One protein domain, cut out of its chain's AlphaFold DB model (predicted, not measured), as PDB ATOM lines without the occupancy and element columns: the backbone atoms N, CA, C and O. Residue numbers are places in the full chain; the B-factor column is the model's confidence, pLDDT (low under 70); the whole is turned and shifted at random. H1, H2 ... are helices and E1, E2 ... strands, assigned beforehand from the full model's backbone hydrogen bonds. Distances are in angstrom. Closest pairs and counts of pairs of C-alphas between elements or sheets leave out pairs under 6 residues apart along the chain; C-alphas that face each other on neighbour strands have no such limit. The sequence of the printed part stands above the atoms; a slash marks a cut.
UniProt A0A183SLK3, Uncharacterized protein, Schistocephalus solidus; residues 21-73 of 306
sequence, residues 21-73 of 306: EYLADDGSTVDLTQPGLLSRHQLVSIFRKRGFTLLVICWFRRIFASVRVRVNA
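What this domain is: This is residues 21 to 73 of the 306 residues of an uncharacterized protein of Schistocephalus solidus (UniProt A0A183SLK3). A tiny two-stranded hairpin, E1 and E2, lies at one end of an open, stretched chain; a loop leads from it to the short helix H1, and the long helix H2 meets H1 near the turn between them, making an open V. Residues 58 to 73 of H2 stick out as a free arm, which makes much of the length. The printed part has 53 residues, with E1, E2, H1 and H2 in that order, and the class is mostly helix; the sheet E1 - E2 is antiparallel. The whole is only just loose, close to extended, with a radius of gyration of the C-alphas of 14.7 A and spans of 47 by 23 by 15 A.

Where its parts are: Find C-alpha 21 at (20.560, 0.815, -49.250), where E1, residues 21 to 23, begins; E2 is residues 29 to 31. Look next at C-alpha 40, at (37.006, 8.197, -45.980): H1, residues 40 to 49, runs 14.3 A from there. H2, residues 53 to 73, runs 30.7 A to C-alpha 73 at (51.715, 21.087, -26.006).

How they stand to each other: In the hairpin of E1 and E2, N 30 and O 22 are 2.9 A apart, within hydrogen-bond range. H1 and H2, a helical hairpin, only just touch, with 3 pairs of C-alphas within 8 A; the closest are those of Phe 47 and Thr 53, 6.3 A apart. H2 touches H1 with residues 53 to 56 alone. They run opposite ways at a steep tilt of 39 degrees. H2 is apart from E1 and E2, and H1 is apart from E1. In H1 and H2 every O i to N i+4 pair is within hydrogen-bond range.

The domain as a whole: Look for the two C-alphas farthest apart at Gly 27 and Ala 73, 48.1 A. The printed part has no cut, and no link is long. Confidence is under 70 at residues 21, 29, 33, 35, 68 and 70 to 73.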
ATOM      1  N   GLU A  21      19.809   1.067 -48.025       59.28
ATOM      2  CA  GLU A  21      20.560   0.815 -49.250       59.28
ATOM      3  C   GLU A  21      21.033   2.142 -49.853       59.28
ATOM      4  O   GLU A  21      20.242   3.040 -50.163       59.28
ATOM      5  N   TYR A  22      22.347   2.290 -50.011       72.75
ATOM      6  CA  TYR A  22      22.923   3.341 -50.843       72.75
ATOM      7  C   TYR A  22      23.143   2.785 -52.249       72.75
ATOM      8  O   TYR A  22      23.978   1.902 -52.417       72.75
ATOM      9  N   LEU A  23      22.431   3.311 -53.252       72.12
ATOM     10  CA  LEU A  23      22.784   3.082 -54.654       72.12
ATOM     11  C   LEU A  23      23.956   3.990 -55.033       72.12
ATOM     12  O   LEU A  23      23.834   5.219 -55.030       72.12
ATOM     13  N   ALA A  24      25.086   3.384 -55.367       73.94
ATOM     14  CA  ALA A  24      26.168   4.074 -56.044       73.94
ATOM     15  C   ALA A  24      25.795   4.369 -57.511       73.94
ATOM     16  O   ALA A  24      24.846   3.810 -58.059       73.94
ATOM     17  N   ASP A  25      26.535   5.279 -58.152       71.31
ATOM     18  CA  ASP A  25      26.251   5.702 -59.536       71.31
ATOM     19  C   ASP A  25      26.448   4.560 -60.557       71.31
ATOM     20  O   ASP A  25      25.999   4.664 -61.693       71.31
ATOM     21  N   ASP A  26      27.110   3.473 -60.152       78.81
ATOM     22  CA  ASP A  26      27.272   2.232 -60.916       78.81
ATOM     23  C   ASP A  26      26.098   1.248 -60.738       78.81
ATOM     24  O   ASP A  26      26.107   0.163 -61.318       78.81
ATOM     25  N   GLY A  27      25.085   1.619 -59.949       83.50
ATOM     26  CA  GLY A  27      23.929   0.783 -59.636       83.50
ATOM     27  C   GLY A  27      24.179  -0.256 -58.541       83.50
ATOM     28  O   GLY A  27      23.280  -1.046 -58.259       83.50
ATOM     29  N   SER A  28      25.355  -0.267 -57.903       75.19
ATOM     30  CA  SER A  28      25.616  -1.165 -56.776       75.19
ATOM     31  C   SER A  28      24.929  -0.669 -55.502       75.19
ATOM     32  O   SER A  28      24.987   0.516 -55.162       75.19
ATOM     33  N   THR A  29      24.255  -1.574 -54.791       66.25
ATOM     34  CA  THR A  29      23.680  -1.309 -53.472       66.25
ATOM     35  C   THR A  29      24.714  -1.616 -52.396       66.25
ATOM     36  O   THR A  29      25.219  -2.732 -52.285       66.25
ATOM     37  N   VAL A  30      25.057  -0.609 -51.593       70.62
ATOM     38  CA  VAL A  30      25.932  -0.768 -50.429       70.62
ATOM     39  C   VAL A  30      25.077  -0.682 -49.176       70.62
ATOM     40  O   VAL A  30      24.432   0.340 -48.925       70.62
ATOM     41  N   ASP A  31      25.084  -1.759 -48.394       73.75
ATOM     42  CA  ASP A  31      24.450  -1.810 -47.082       73.75
ATOM     43  C   ASP A  31      25.235  -0.933 -46.097       73.75
ATOM     44  O   ASP A  31      26.379  -1.221 -45.731       73.75
ATOM     45  N   LEU A  32      24.616   0.172 -45.680       74.31
ATOM     46  CA  LEU A  32      25.215   1.127 -44.748       74.31
ATOM     47  C   LEU A  32      25.185   0.654 -43.288       74.31
ATOM     48  O   LEU A  32      25.711   1.350 -42.418       74.31
ATOM     49  N   THR A  33      24.569  -0.493 -42.995       69.88
ATOM     50  CA  THR A  33      24.437  -0.998 -41.622       69.88
ATOM     51  C   THR A  33      25.696  -1.698 -41.111       69.88
ATOM     52  O   THR A  33      25.843  -1.871 -39.900       69.88
ATOM     53  N   GLN A  34      26.645  -2.038 -41.990       71.56
ATOM     54  CA  GLN A  34      27.893  -2.683 -41.588       71.56
ATOM     55  C   GLN A  34      28.992  -1.650 -41.265       71.56
ATOM     56  O   GLN A  34      29.474  -0.943 -42.161       71.56
ATOM     57  N   PRO A  35      29.437  -1.544 -39.997       65.12
ATOM     58  CA  PRO A  35      30.525  -0.647 -39.634       65.12
ATOM     59  C   PRO A  35      31.832  -1.100 -40.300       65.12
ATOM     60  O   PRO A  35      32.266  -2.234 -40.133       65.12
ATOM     61  N   GLY A  36      32.477  -0.187 -41.033       81.12
ATOM     62  CA  GLY A  36      33.811  -0.398 -41.613       81.12
ATOM     63  C   GLY A  36      33.886  -0.500 -43.140       81.12
ATOM     64  O   GLY A  36      34.993  -0.561 -43.664       81.12
ATOM     65  N   LEU A  37      32.763  -0.463 -43.868       82.31
ATOM     66  CA  LEU A  37      32.779  -0.596 -45.337       82.31
ATOM     67  C   LEU A  37      33.038   0.703 -46.110       82.31
ATOM     68  O   LEU A  37      33.413   0.653 -47.280       82.31
ATOM     69  N   LEU A  38      32.853   1.871 -45.491       86.25
ATOM     70  CA  LEU A  38      33.034   3.140 -46.192       86.25
ATOM     71  C   LEU A  38      34.427   3.710 -45.959       86.25
ATOM     72  O   LEU A  38      34.767   4.182 -44.872       86.25
ATOM     73  N   SER A  39      35.216   3.748 -47.029       88.81
ATOM     74  CA  SER A  39      36.436   4.545 -47.061       88.81
ATOM     75  C   SER A  39      36.120   6.018 -46.772       88.81
ATOM     76  O   SER A  39      35.054   6.540 -47.116       88.81
ATOM     77  N   ARG A  40      37.096   6.741 -46.205       85.94
ATOM     78  CA  ARG A  40      37.006   8.197 -45.980       85.94
ATOM     79  C   ARG A  40      36.560   8.950 -47.239       85.94
ATOM     80  O   ARG A  40      35.802   9.911 -47.140       85.94
ATOM     81  N   HIS A  41      37.010   8.513 -48.415       89.81
ATOM     82  CA  HIS A  41      36.636   9.112 -49.695       89.81
ATOM     83  C   HIS A  41      35.156   8.905 -50.032       89.81
ATOM     84  O   HIS A  41      34.500   9.859 -50.456       89.81
ATOM     85  N   GLN A  42      34.607   7.711 -49.794       89.31
ATOM     86  CA  GLN A  42      33.183   7.431 -50.008       89.31
ATOM     87  C   GLN A  42      32.307   8.246 -49.057       89.31
ATOM     88  O   GLN A  42      31.348   8.871 -49.502       89.31
ATOM     89  N   LEU A  43      32.683   8.330 -47.778       87.69
ATOM     90  CA  LEU A  43      31.954   9.136 -46.801       87.69
ATOM     91  C   LEU A  43      31.904  10.615 -47.235       87.69
ATOM     92  O   LEU A  43      30.833  11.213 -47.318       87.69
ATOM     93  N   VAL A  44      33.055  11.192 -47.597       89.69
ATOM     94  CA  VAL A  44      33.140  12.582 -48.081       89.69
ATOM     95  C   VAL A  44      32.331  12.787 -49.365       89.69
ATOM     96  O   VAL A  44      31.694  13.830 -49.514       89.69
ATOM     97  N   SER A  45      32.320  11.809 -50.273       87.69
ATOM     98  CA  SER A  45      31.518  11.853 -51.501       87.69
ATOM     99  C   SER A  45      30.017  11.903 -51.198       87.69
ATOM    100  O   SER A  45      29.321  12.782 -51.704       87.69
ATOM    101  N   ILE A  46      29.532  11.044 -50.295       90.31
ATOM    102  CA  ILE A  46      28.123  11.009 -49.873       90.31
ATOM    103  C   ILE A  46      27.709  12.346 -49.248       90.31
ATOM    104  O   ILE A  46      26.688  12.923 -49.632       90.31
ATOM    105  N   PHE A  47      28.518  12.889 -48.333       90.12
ATOM    106  CA  PHE A  47      28.218  14.176 -47.702       90.12
ATOM    107  C   PHE A  47      28.233  15.338 -48.705       90.12
ATOM    108  O   PHE A  47      27.362  16.207 -48.635       90.12
ATOM    109  N   ARG A  48      29.167  15.351 -49.666       89.44
ATOM    110  CA  ARG A  48      29.196  16.369 -50.732       89.44
ATOM    111  C   ARG A  48      27.972  16.280 -51.637       89.44
ATOM    112  O   ARG A  48      27.344  17.306 -51.885       89.44
ATOM    113  N   LYS A  49      27.597  15.075 -52.078       89.31
ATOM    114  CA  LYS A  49      26.413  14.856 -52.926       89.31
ATOM    115  C   LYS A  49      25.117  15.305 -52.253       89.31
ATOM    116  O   LYS A  49      24.212  15.772 -52.932       89.31
ATOM    117  N   ARG A  50      25.035  15.209 -50.924       89.62
ATOM    118  CA  ARG A  50      23.866  15.649 -50.145       89.62
ATOM    119  C   ARG A  50      23.912  17.114 -49.696       89.62
ATOM    120  O   ARG A  50      23.061  17.528 -48.920       89.62
ATOM    121  N   GLY A  51      24.886  17.902 -50.160       93.81
ATOM    122  CA  GLY A  51      24.980  19.331 -49.836       93.81
ATOM    123  C   GLY A  51      25.567  19.640 -48.454       93.81
ATOM    124  O   GLY A  51      25.604  20.794 -48.041       93.81
ATOM    125  N   PHE A  52      26.107  18.648 -47.745       94.19
ATOM    126  CA  PHE A  52      26.721  18.820 -46.422       94.19
ATOM    127  C   PHE A  52      28.208  19.198 -46.486       94.19
ATOM    128  O   PHE A  52      28.978  18.928 -45.561       94.19
ATOM    129  N   THR A  53      28.641  19.838 -47.571       89.50
ATOM    130  CA  THR A  53      30.044  20.212 -47.792       89.50
ATOM    131  C   THR A  53      30.605  21.049 -46.639       89.50
ATOM    132  O   THR A  53      31.736  20.824 -46.211       89.50
ATOM    133  N   LEU A  54      29.801  21.956 -46.074       87.69
ATOM    134  CA  LEU A  54      30.209  22.795 -44.945       87.69
ATOM    135  C   LEU A  54      30.420  21.995 -43.653       87.69
ATOM    136  O   LEU A  54      31.394  22.240 -42.949       87.69
ATOM    137  N   LEU A  55      29.580  20.994 -43.370       87.38
ATOM    138  CA  LEU A  55      29.751  20.136 -42.191       87.38
ATOM    139  C   LEU A  55      31.047  19.333 -42.274       87.38
ATOM    140  O   LEU A  55      31.788  19.261 -41.297       87.38
ATOM    141  N   VAL A  56      31.361  18.799 -43.455       89.69
ATOM    142  CA  VAL A  56      32.616  18.079 -43.692       89.69
ATOM    143  C   VAL A  56      33.822  18.998 -43.479       89.69
ATOM    144  O   VAL A  56      34.785  18.610 -42.817       89.69
ATOM    145  N   ILE A  57      33.770  20.233 -43.988       88.69
ATOM    146  CA  ILE A  57      34.846  21.222 -43.815       88.69
ATOM    147  C   ILE A  57      35.013  21.601 -42.339       88.69
ATOM    148  O   ILE A  57      36.139  21.606 -41.839       88.69
ATOM    149  N   CYS A  58      33.920  21.882 -41.629       88.75
ATOM    150  CA  CYS A  58      33.946  22.210 -40.202       88.75
ATOM    151  C   CYS A  58      34.495  21.053 -39.361       88.75
ATOM    152  O   CYS A  58      35.332  21.270 -38.484       88.75
ATOM    153  N   TRP A  59      34.084  19.821 -39.669       91.69
ATOM    154  CA  TRP A  59      34.566  18.620 -38.995       91.69
ATOM    155  C   TRP A  59      36.072  18.424 -39.190       91.69
ATOM    156  O   TRP A  59      36.805  18.283 -38.209       91.69
ATOM    157  N   PHE A  60      36.566  18.526 -40.430       84.56
ATOM    158  CA  PHE A  60      38.006  18.458 -40.688       84.56
ATOM    159  C   PHE A  60      38.763  19.591 -39.999       84.56
ATOM    160  O   PHE A  60      39.765  19.326 -39.340       84.56
ATOM    161  N   ARG A  61      38.278  20.836 -40.081       86.56
ATOM    162  CA  ARG A  61      38.913  21.976 -39.404       86.56
ATOM    163  C   ARG A  61      39.044  21.751 -37.902       86.56
ATOM    164  O   ARG A  61      40.102  22.042 -37.350       86.56
ATOM    165  N   ARG A  62      38.020  21.191 -37.255       83.81
ATOM    166  CA  ARG A  62      38.054  20.887 -35.820       83.81
ATOM    167  C   ARG A  62      39.048  19.776 -35.493       83.81
ATOM    168  O   ARG A  62      39.816  19.928 -34.552       83.81
ATOM    169  N   ILE A  63      39.091  18.703 -36.285       84.31
ATOM    170  CA  ILE A  63      40.081  17.629 -36.098       84.31
ATOM    171  C   ILE A  63      41.502  18.178 -36.232       84.31
ATOM    172  O   ILE A  63      42.334  17.939 -35.360       84.31
ATOM    173  N   PHE A  64      41.775  18.963 -37.276       75.88
ATOM    174  CA  PHE A  64      43.098  19.552 -37.479       75.88
ATOM    175  C   PHE A  64      43.466  20.568 -36.393       75.88
ATOM    176  O   PHE A  64      44.619  20.598 -35.967       75.88
ATOM    177  N   ALA A  65      42.508  21.359 -35.899       79.31
ATOM    178  CA  ALA A  65      42.738  22.253 -34.767       79.31
ATOM    179  C   ALA A  65      43.098  21.470 -33.493       79.31
ATOM    180  O   ALA A  65      44.087  21.795 -32.839       79.31
ATOM    181  N   SER A  66      42.370  20.392 -33.189       72.62
ATOM    182  CA  SER A  66      42.650  19.534 -32.031       72.62
ATOM    183  C   SER A  66      44.011  18.839 -32.119       72.62
ATOM    184  O   SER A  66      44.708  18.733 -31.112       72.62
ATOM    185  N   VAL A  67      44.421  18.395 -33.313       78.25
ATOM    186  CA  VAL A  67      45.754  17.803 -33.526       78.25
ATOM    187  C   VAL A  67      46.850  18.854 -33.341       78.25
ATOM    188  O   VAL A  67      47.840  18.591 -32.665       78.25
ATOM    189  N   ARG A  68      46.657  20.070 -33.867       69.38
ATOM    190  CA  ARG A  68      47.644  21.155 -33.762       69.38
ATOM    191  C   ARG A  68      47.870  21.620 -32.322       69.38
ATOM    192  O   ARG A  68      49.000  21.920 -31.958       69.38
ATOM    193  N   VAL A  69      46.816  21.654 -31.505       73.19
ATOM    194  CA  VAL A  69      46.927  22.003 -30.078       73.19
ATOM    195  C   VAL A  69      47.747  20.961 -29.311       73.19
ATOM    196  O   VAL A  69      48.503  21.340 -28.422       73.19
ATOM    197  N   ARG A  70      47.656  19.672 -29.670       61.38
ATOM    198  CA  ARG A  70      48.434  18.614 -29.004       61.38
ATOM    199  C   ARG A  70      49.917  18.649 -29.362       61.38
ATOM    200  O   ARG A  70      50.732  18.636 -28.453       61.38
ATOM    201  N   VAL A  71      50.260  18.804 -30.644       69.19
ATOM    202  CA  VAL A  71      51.671  18.882 -31.079       69.19
ATOM    203  C   VAL A  71      52.401  20.037 -30.381       69.19
ATOM    204  O   VAL A  71      53.483  19.850 -29.841       69.19
ATOM    205  N   ASN A  72      51.761  21.205 -30.273       62.94
ATOM    206  CA  ASN A  72      52.361  22.352 -29.589       62.94
ATOM    207  C   ASN A  72      52.508  22.157 -28.067       62.94
ATOM    208  O   ASN A  72      53.395  22.756 -27.461       62.94
ATOM    209  N   ALA A  73      51.628  21.374 -27.436       61.69
ATOM    210  CA  ALA A  73      51.715  21.087 -26.006       61.69
ATOM    211  C   ALA A  73      52.884  20.138 -25.698       61.69
ATOM    212  O   ALA A  73      53.595  20.341 -24.712       61.69
TER     213      ALA A  73